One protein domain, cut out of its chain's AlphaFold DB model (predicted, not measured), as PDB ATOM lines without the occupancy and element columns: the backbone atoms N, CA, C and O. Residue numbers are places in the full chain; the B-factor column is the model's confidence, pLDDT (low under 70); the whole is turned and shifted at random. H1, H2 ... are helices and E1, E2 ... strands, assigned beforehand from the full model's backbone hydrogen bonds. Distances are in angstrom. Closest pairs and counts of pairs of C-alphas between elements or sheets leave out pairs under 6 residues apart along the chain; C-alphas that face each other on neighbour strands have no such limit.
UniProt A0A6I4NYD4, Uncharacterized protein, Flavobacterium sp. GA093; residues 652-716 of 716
ATOM      1  N   GLU A 652     127.807  91.015 134.902       93.38
ATOM      2  CA  GLU A 652     129.034  90.414 134.369       93.38
ATOM      3  C   GLU A 652     129.104  90.506 132.838       93.38
ATOM      4  O   GLU A 652     128.100  90.356 132.145       93.38
ATOM      5  N   PHE A 653     130.312  90.722 132.314       93.19
ATOM      6  CA  PHE A 653     130.623  90.712 130.886       93.19
ATOM      7  C   PHE A 653     131.518  89.508 130.585       93.19
ATOM      8  O   PHE A 653     132.709  89.503 130.912       93.19
ATOM      9  N   ILE A 654     130.942  88.473 129.978       91.69
ATOM     10  CA  ILE A 654     131.601  87.193 129.696       91.69
ATOM     11  C   ILE A 654     131.750  87.038 128.181       91.69
ATOM     12  O   ILE A 654     130.846  87.365 127.421       91.69
ATOM     13  N   THR A 655     132.915  86.567 127.734       89.69
ATOM     14  CA  THR A 655     133.203  86.303 126.311       89.69
ATOM     15  C   THR A 655     134.072  85.058 126.174       89.69
ATOM     16  O   THR A 655     134.743  84.674 127.133       89.69
ATOM     17  N   GLY A 656     134.132  84.462 124.984       85.38
ATOM     18  CA  GLY A 656     135.053  83.359 124.712       85.38
ATOM     19  C   GLY A 656     136.530  83.766 124.829       85.38
ATOM     20  O   GLY A 656     136.939  84.877 124.473       85.38
ATOM     21  N   GLN A 657     137.361  82.863 125.346       85.44
ATOM     22  CA  GLN A 657     138.814  82.971 125.282       85.44
ATOM     23  C   GLN A 657     139.308  82.533 123.909       85.44
ATOM     24  O   GLN A 657     139.168  81.375 123.521       85.44
ATOM     25  N   LYS A 658     139.929  83.466 123.178       80.81
ATOM     26  CA  LYS A 658     140.554  83.160 121.892       80.81
ATOM     27  C   LYS A 658     141.693  82.159 122.103       80.81
ATOM     28  O   LYS A 658     142.599  82.411 122.898       80.81
ATOM     29  N   LEU A 659     141.636  81.049 121.375       76.69
ATOM     30  CA  LEU A 659     142.710  80.065 121.266       76.69
ATOM     31  C   LEU A 659     143.537  80.366 120.008       76.69
ATOM     32  O   LEU A 659     143.019  80.916 119.034       76.69
ATOM     33  N   SER A 660     144.827  80.031 120.026       74.81
ATOM     34  CA  SER A 660     145.731  80.207 118.877       74.81
ATOM     35  C   SER A 660     145.355  79.313 117.687       74.81
ATOM     36  O   SER A 660     145.599  79.686 116.544       74.81
ATOM     37  N   SER A 661     144.737  78.159 117.957       74.31
ATOM     38  CA  SER A 661     144.060  77.260 117.011       74.31
ATOM     39  C   SER A 661     143.262  76.217 117.813       74.31
ATOM     40  O   SER A 661     143.558  76.019 118.991       74.31
ATOM     41  N   GLY A 662     142.269  75.554 117.214       67.06
ATOM     42  CA  GLY A 662     141.544  74.454 117.863       67.06
ATOM     43  C   GLY A 662     140.195  74.148 117.210       67.06
ATOM     44  O   GLY A 662     139.615  75.013 116.558       67.06
ATOM     45  N   THR A 663     139.720  72.913 117.376       66.94
ATOM     46  CA  THR A 663     138.375  72.451 116.972       66.94
ATOM     47  C   THR A 663     137.322  72.669 118.058       66.94
ATOM     48  O   THR A 663     136.129  72.578 117.777       66.94
ATOM     49  N   ASP A 664     137.760  72.940 119.288       71.56
ATOM     50  CA  ASP A 664     136.893  73.068 120.455       71.56
ATOM     51  C   ASP A 664     136.305  74.480 120.571       71.56
ATOM     52  O   ASP A 664     136.915  75.470 120.150       71.56
ATOM     53  N   MET A 665     135.118  74.584 121.180       74.06
ATOM     54  CA  MET A 665     134.520  75.884 121.481       74.06
ATOM     55  C   MET A 665     135.401  76.686 122.442       74.06
ATOM     56  O   MET A 665     136.014  76.147 123.364       74.06
ATOM     57  N   GLN A 666     135.431  78.004 122.235       81.25
ATOM     58  CA  GLN A 666     136.114  78.915 123.146       81.25
ATOM     59  C   GLN A 666     135.536  78.781 124.556       81.25
ATOM     60  O   GLN A 666     134.323  78.768 124.743       81.25
ATOM     61  N   ILE A 667     136.418  78.736 125.551       84.94
ATOM     62  CA  ILE A 667     136.017  78.679 126.956       84.94
ATOM     63  C   ILE A 667     135.467  80.048 127.367       84.94
ATOM     64  O   ILE A 667     136.103  81.074 127.109       84.94
ATOM     65  N   GLU A 668     134.313  80.076 128.028       90.25
ATOM     66  CA  GLU A 668     133.746  81.300 128.594       90.25
ATOM     67  C   GLU A 668     134.685  81.916 129.636       90.25
ATOM     68  O   GLU A 668     135.194  81.246 130.532       90.25
ATOM     69  N   THR A 669     134.950  83.214 129.514       90.94
ATOM     70  CA  THR A 669     135.842  83.950 130.413       90.94
ATOM     71  C   THR A 669     135.245  85.304 130.779       90.94
ATOM     72  O   THR A 669     134.920  86.117 129.908       90.94
ATOM     73  N   LEU A 670     135.154  85.574 132.083       93.19
ATOM     74  CA  LEU A 670     134.760  86.872 132.629       93.19
ATOM     75  C   LEU A 670     135.809  87.938 132.281       93.19
ATOM     76  O   LEU A 670     136.972  87.817 132.671       93.19
ATOM     77  N   ARG A 671     135.403  88.993 131.567       91.81
ATOM     78  CA  ARG A 671     136.265  90.123 131.164       91.81
ATOM     79  C   ARG A 671     136.170  91.311 132.109       91.81
ATOM     80  O   ARG A 671     137.165  91.985 132.367       91.81
ATOM     81  N   GLY A 672     134.982  91.550 132.642       93.44
ATOM     82  CA  GLY A 672     134.749  92.580 133.637       93.44
ATOM     83  C   GLY A 672     133.363  92.461 134.243       93.44
ATOM     84  O   GLY A 672     132.540  91.682 133.764       93.44
ATOM     85  N   PHE A 673     133.110  93.215 135.303       95.12
ATOM     86  CA  PHE A 673     131.803  93.265 135.944       95.12
ATOM     87  C   PHE A 673     131.590  94.583 136.682       95.12
ATOM     88  O   PHE A 673     132.549  95.264 137.041       95.12
ATOM     89  N   ILE A 674     130.325  94.908 136.932       95.19
ATOM     90  CA  ILE A 674     129.914  95.967 137.853       95.19
ATOM     91  C   ILE A 674     129.463  95.306 139.151       95.19
ATOM     92  O   ILE A 674     128.635  94.397 139.094       95.19
ATOM     93  N   ASP A 675     130.020  95.722 140.288       92.75
ATOM     94  CA  ASP A 675     129.679  95.185 141.612       92.75
ATOM     95  C   ASP A 675     128.529  95.942 142.302       92.75
ATOM     96  O   ASP A 675     128.022  96.953 141.811       92.75
ATOM     97  N   GLU A 676     128.124  95.454 143.475       90.44
ATOM     98  CA  GLU A 676     127.063  96.046 144.292       90.44
ATOM     99  C   GLU A 676     127.372  97.464 144.799       90.44
ATOM    100  O   GLU A 676     126.456  98.175 145.211       90.44
ATOM    101  N   ASN A 677     128.638  97.888 144.748       89.44
ATOM    102  CA  ASN A 677     129.088  99.224 145.136       89.44
ATOM    103  C   ASN A 677     129.132 100.190 143.938       89.44
ATOM    104  O   ASN A 677     129.420 101.374 144.110       89.44
ATOM    105  N   GLY A 678     128.842  99.701 142.727       87.50
ATOM    106  CA  GLY A 678     128.890 100.470 141.487       87.50
ATOM    107  C   GLY A 678     130.278 100.543 140.847       87.50
ATOM    108  O   GLY A 678     130.476 101.331 139.922       87.50
ATOM    109  N   HIS A 679     131.248  99.742 141.298       91.50
ATOM    110  CA  HIS A 679     132.577  99.709 140.695       91.50
ATOM    111  C   HIS A 679     132.572  98.893 139.406       91.50
ATOM    112  O   HIS A 679     132.171  97.733 139.412       91.50
ATOM    113  N   MET A 680     133.109  99.462 138.323       91.50
ATOM    114  CA  MET A 680     133.457  98.706 137.117       91.50
ATOM    115  C   MET A 680     134.858  98.107 137.266       91.50
ATOM    116  O   MET A 680     135.852  98.836 137.337       91.50
ATOM    117  N   ILE A 681     134.934  96.780 137.291       91.81
ATOM    118  CA  ILE A 681     136.162  96.020 137.517       91.81
ATOM    119  C   ILE A 681     136.511  95.239 136.251       91.81
ATOM    120  O   ILE A 681     135.728  94.417 135.782       91.81
ATOM    121  N   TRP A 682     137.718  95.457 135.732       90.94
ATOM    122  CA  TRP A 682     138.304  94.663 134.653       90.94
ATOM    123  C   TRP A 682     139.142  93.533 135.252       90.94
ATOM    124  O   TRP A 682     140.121  93.800 135.949       90.94
ATOM    125  N   THR A 683     138.777  92.276 134.995       89.50
ATOM    126  CA  THR A 683     139.417  91.116 135.645       89.50
ATOM    127  C   THR A 683     140.860  90.917 135.193       89.50
ATOM    128  O   THR A 683     141.709  90.568 136.005       89.50
ATOM    129  N   ASN A 684     141.147  91.189 133.917       85.75
ATOM    130  CA  ASN A 684     142.452  90.975 133.289       85.75
ATOM    131  C   ASN A 684     142.856  92.168 132.407       85.75
ATOM    132  O   ASN A 684     143.120  92.008 131.217       85.75
ATOM    133  N   MET A 685     142.878  93.382 132.970       89.56
ATOM    134  CA  MET A 685     143.361  94.554 132.229       89.56
ATOM    135  C   MET A 685     144.858  94.400 131.888       89.56
ATOM    136  O   MET A 685     145.668  94.204 132.806       89.56
ATOM    137  N   PRO A 686     145.248  94.509 130.605       90.19
ATOM    138  CA  PRO A 686     146.635  94.356 130.187       90.19
ATOM    139  C   PRO A 686     147.510  95.496 130.719       90.19
ATOM    140  O   PRO A 686     147.044  96.621 130.910       90.19
ATOM    141  N   THR A 687     148.784  95.195 130.982       94.25
ATOM    142  CA  THR A 687     149.742  96.149 131.562       94.25
ATOM    143  C   THR A 687     150.839  96.484 130.559       94.25
ATOM    144  O   THR A 687     151.519  95.576 130.093       94.25
ATOM    145  N   PHE A 688     151.032  97.770 130.260       94.50
ATOM    146  CA  PHE A 688     152.065  98.263 129.339       94.50
ATOM    147  C   PHE A 688     152.708  99.547 129.878       94.50
ATOM    148  O   PHE A 688     152.077 100.289 130.629       94.50
ATOM    149  N   SER A 689     153.965  99.819 129.519       93.38
ATOM    150  CA  SER A 689     154.686 101.018 129.981       93.38
ATOM    151  C   SER A 689     154.112 102.311 129.401       93.38
ATOM    152  O   SER A 689     154.029 103.318 130.100       93.38
ATOM    153  N   ASP A 690     153.700 102.275 128.136       92.69
ATOM    154  CA  ASP A 690     153.293 103.429 127.335       92.69
ATOM    155  C   ASP A 690     152.461 102.989 126.111       92.69
ATOM    156  O   ASP A 690     152.212 101.799 125.901       92.69
ATOM    157  N   ASN A 691     152.015 103.970 125.320       92.56
ATOM    158  CA  ASN A 691     151.183 103.756 124.133       92.56
ATOM    159  C   ASN A 691     151.892 102.916 123.060       92.56
ATOM    160  O   ASN A 691     151.290 102.027 122.460       92.56
ATOM    161  N   SER A 692     153.185 103.165 122.841       94.62
ATOM    162  CA  SER A 692     153.976 102.458 121.834       94.62
ATOM    163  C   SER A 692     154.112 100.976 122.182       94.62
ATOM    164  O   SER A 692     153.944 100.120 121.314       94.62
ATOM    165  N   ALA A 693     154.357 100.661 123.457       94.06
ATOM    166  CA  ALA A 693     154.412  99.290 123.953       94.06
ATOM    167  C   ALA A 693     153.052  98.581 123.845       94.06
ATOM    168  O   ALA A 693     153.006  97.402 123.497       94.06
ATOM    169  N   ALA A 694     151.949  99.292 124.098       91.88
ATOM    170  CA  ALA A 694     150.597  98.753 123.964       91.88
ATOM    171  C   ALA A 694     150.247  98.401 122.504       91.88
ATOM    172  O   ALA A 694     149.761  97.297 122.243       91.88
ATOM    173  N   LEU A 695     150.560  99.287 121.548       92.94
ATOM    174  CA  LEU A 695     150.389  99.031 120.110       92.94
ATOM    175  C   LEU A 695     151.253  97.856 119.637       92.94
ATOM    176  O   LEU A 695     150.761  96.956 118.957       92.94
ATOM    177  N   ALA A 696     152.528  97.824 120.041       92.88
ATOM    178  CA  ALA A 696     153.435  96.724 119.714       92.88
ATOM    179  C   ALA A 696     152.978  95.385 120.325       92.88
ATOM    180  O   ALA A 696     153.175  94.331 119.724       92.88
ATOM    181  N   GLY A 697     152.326  95.429 121.492       88.75
ATOM    182  CA  GLY A 697     151.689  94.286 122.148       88.75
ATOM    183  C   GLY A 697     150.377  93.822 121.503       88.75
ATOM    184  O   GLY A 697     149.778  92.861 121.985       88.75
ATOM    185  N   GLY A 698     149.930  94.479 120.425       90.06
ATOM    186  CA  GLY A 698     148.761  94.087 119.640       90.06
ATOM    187  C   GLY A 698     147.425  94.635 120.144       90.06
ATOM    188  O   GLY A 698     146.380  94.146 119.710       90.06
ATOM    189  N   LEU A 699     147.422  95.625 121.047       90.94
ATOM    190  CA  LEU A 699     146.185  96.308 121.433       90.94
ATOM    191  C   LEU A 699     145.723  97.260 120.316       90.94
ATOM    192  O   LEU A 699     146.526  98.055 119.826       90.94
ATOM    193  N   PRO A 700     144.437  97.227 119.923       91.94
ATOM    194  CA  PRO A 700     143.896  98.174 118.957       91.94
ATOM    195  C   PRO A 700     143.740  99.574 119.567       91.94
ATOM    196  O   PRO A 700     143.549  99.727 120.778       91.94
ATOM    197  N   VAL A 701     143.755 100.594 118.704       92.44
ATOM    198  CA  VAL A 701     143.438 101.984 119.070       92.44
ATOM    199  C   VAL A 701     142.064 102.045 119.749       92.44
ATOM    200  O   VAL A 701     141.108 101.413 119.302       92.44
ATOM    201  N   GLY A 702     141.980 102.792 120.849       87.88
ATOM    202  CA  GLY A 702     140.799 102.927 121.700       87.88
ATOM    203  C   GLY A 702     140.710 101.915 122.849       87.88
ATOM    204  O   GLY A 702     139.820 102.043 123.687       87.88
ATOM    205  N   CYS A 703     141.609 100.927 122.932       90.50
ATOM    206  CA  CYS A 703     141.595  99.945 124.018       90.50
ATOM    207  C   CYS A 703     142.172 100.513 125.330       90.50
ATOM    208  O   CYS A 703     143.147 101.265 125.313       90.50
ATOM    209  N   GLU A 704     141.596 100.133 126.475       91.50
ATOM    210  CA  GLU A 704     142.127 100.491 127.796       91.50
ATOM    211  C   GLU A 704     143.270  99.551 128.218       91.50
ATOM    212  O   GLU A 704     143.184  98.329 128.081       91.50
ATOM    213  N   TYR A 705     144.316 100.115 128.819       93.31
ATOM    214  CA  TYR A 705     145.382  99.375 129.498       93.31
ATOM    215  C   TYR A 705     145.782 100.091 130.794       93.31
ATOM    216  O   TYR A 705     145.392 101.238 131.031       93.31
ATOM    217  N   LYS A 706     146.566  99.428 131.649       94.38
ATOM    218  CA  LYS A 706     147.163 100.060 132.836       94.38
ATOM    219  C   LYS A 706     148.680 100.160 132.736       94.38
ATOM    220  O   LYS A 706     149.328  99.287 132.163       94.38
ATOM    221  N   THR A 707     149.256 101.190 133.341       92.69
ATOM    222  CA  THR A 707     150.704 101.256 133.567       92.69
ATOM    223  C   THR A 707     151.121 100.343 134.722       92.69
ATOM    224  O   THR A 707     150.287  99.879 135.504       92.69
ATOM    225  N   ALA A 708     152.427 100.111 134.882       89.44
ATOM    226  CA  ALA A 708     152.963  99.388 136.040       89.44
ATOM    227  C   ALA A 708     152.637 100.076 137.385       89.44
ATOM    228  O   ALA A 708     152.580  99.411 138.415       89.44
ATOM    229  N   THR A 709     152.382 101.390 137.367       90.38
ATOM    230  CA  THR A 709     151.935 102.189 138.522       90.38
ATOM    231  C   THR A 709     150.425 102.116 138.765       90.38
ATOM    232  O   THR A 709     149.955 102.607 139.786       90.38
ATOM    233  N   GLY A 710     149.664 101.478 137.868       86.25
ATOM    234  CA  GLY A 710     148.214 101.318 137.978       86.25
ATOM    235  C   GLY A 710     147.392 102.425 137.315       86.25
ATOM    236  O   GLY A 710     146.166 102.400 137.420       86.25
ATOM    237  N   ASP A 711     148.022 103.362 136.602       91.88
ATOM    238  CA  ASP A 711     147.306 104.422 135.892       91.88
ATOM    239  C   ASP A 711     146.557 103.842 134.696       91.88
ATOM    240  O   ASP A 711     147.154 103.184 133.841       91.88
ATOM    241  N   ARG A 712     145.257 104.128 134.599       91.69
ATOM    242  CA  ARG A 712     144.451 103.751 133.435       91.69
ATOM    243  C   ARG A 712     144.783 104.663 132.254       91.69
ATOM    244  O   ARG A 712     144.761 105.888 132.382       91.69
ATOM    245  N   LYS A 713     145.079 104.062 131.105       93.75
ATOM    246  CA  LYS A 713     145.421 104.731 129.846       93.75
ATOM    247  C   LYS A 713     144.599 104.139 128.700       93.75
ATOM    248  O   LYS A 713     144.093 103.024 128.807       93.75
ATOM    249  N   ILE A 714     144.473 104.898 127.616       93.31
ATOM    250  CA  ILE A 714     143.830 104.476 126.366       93.31
ATOM    251  C   ILE A 714     144.912 104.432 125.291       93.31
ATOM    252  O   ILE A 714     145.771 105.313 125.264       93.31
ATOM    253  N   VAL A 715     144.877 103.412 124.436       92.56
ATOM    254  CA  VAL A 715     145.721 103.343 123.239       92.56
ATOM    255  C   VAL A 715     145.220 104.357 122.211       92.56
ATOM    256  O   VAL A 715     144.030 104.355 121.898       92.56
ATOM    257  N   TYR A 716     146.093 105.208 121.683       90.50
ATOM    258  CA  TYR A 716     145.758 106.252 120.707       90.50
ATOM    259  C   TYR A 716     146.663 106.230 119.481       90.50
ATOM    260  O   TYR A 716     147.827 105.771 119.598       90.50
TER     261      TYR A 716
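AT A GLANCE: This is residues 652 to 716 of the 716 residues of an uncharacterized protein of Flavobacterium sp. GA093 (UniProt A0A6I4NYD4). Two small parts make a loose, flat model: a three-stranded meander, E1 E2 E3, each strand the antiparallel neighbour of the one before, and a small hairpin, E4 E5, with short helix H1 near it. The printed part has 65 residues, under half in named elements, class mixed, in the order E1 E2 E3 H1 E4 E5. The radius of gyration of the C-alphas is 13.9 A; the spans are 36 by 35 by 18 A.

HOW THE PARTS SIT: Start at E1, residues 652 to 656, a hairpin with E2, residues 668 to 674, at 157 degrees; N 653 and O 672, 2.8 A apart, are within hydrogen-bond range. E2 forms another hairpin with E3, residues 680 to 682, at 149 degrees; N 673 and O 681 are at 2.9 A. In H1, residues 691 to 696, every O i to N i+4 pair is within range. E4, residues 704 to 706, and E5, residues 712 to 714, form a hairpin at 140 degrees; N 705 and O 713 are at 2.9 A. The closest C-alphas of H1 and E4, Ala 694 and Tyr 705, are 7.6 A apart. E3 is apart from E4 and E5.

IN THESE COORDINATES: Find C-alpha 652 at (129.034, 90.414, 134.369), where E1 begins, 13.4 A long; E2 runs 17.8 A. E5 ends at C-alpha 714, (143.830, 104.476, 126.366).

THE WHOLE: The farthest C-alphas, Thr 663 and Asn 677, are 40.0 A apart. The printed part has no cut; the link E1 to E2, 11 residues, is long, and residues 662 to 663 have pLDDT under 70.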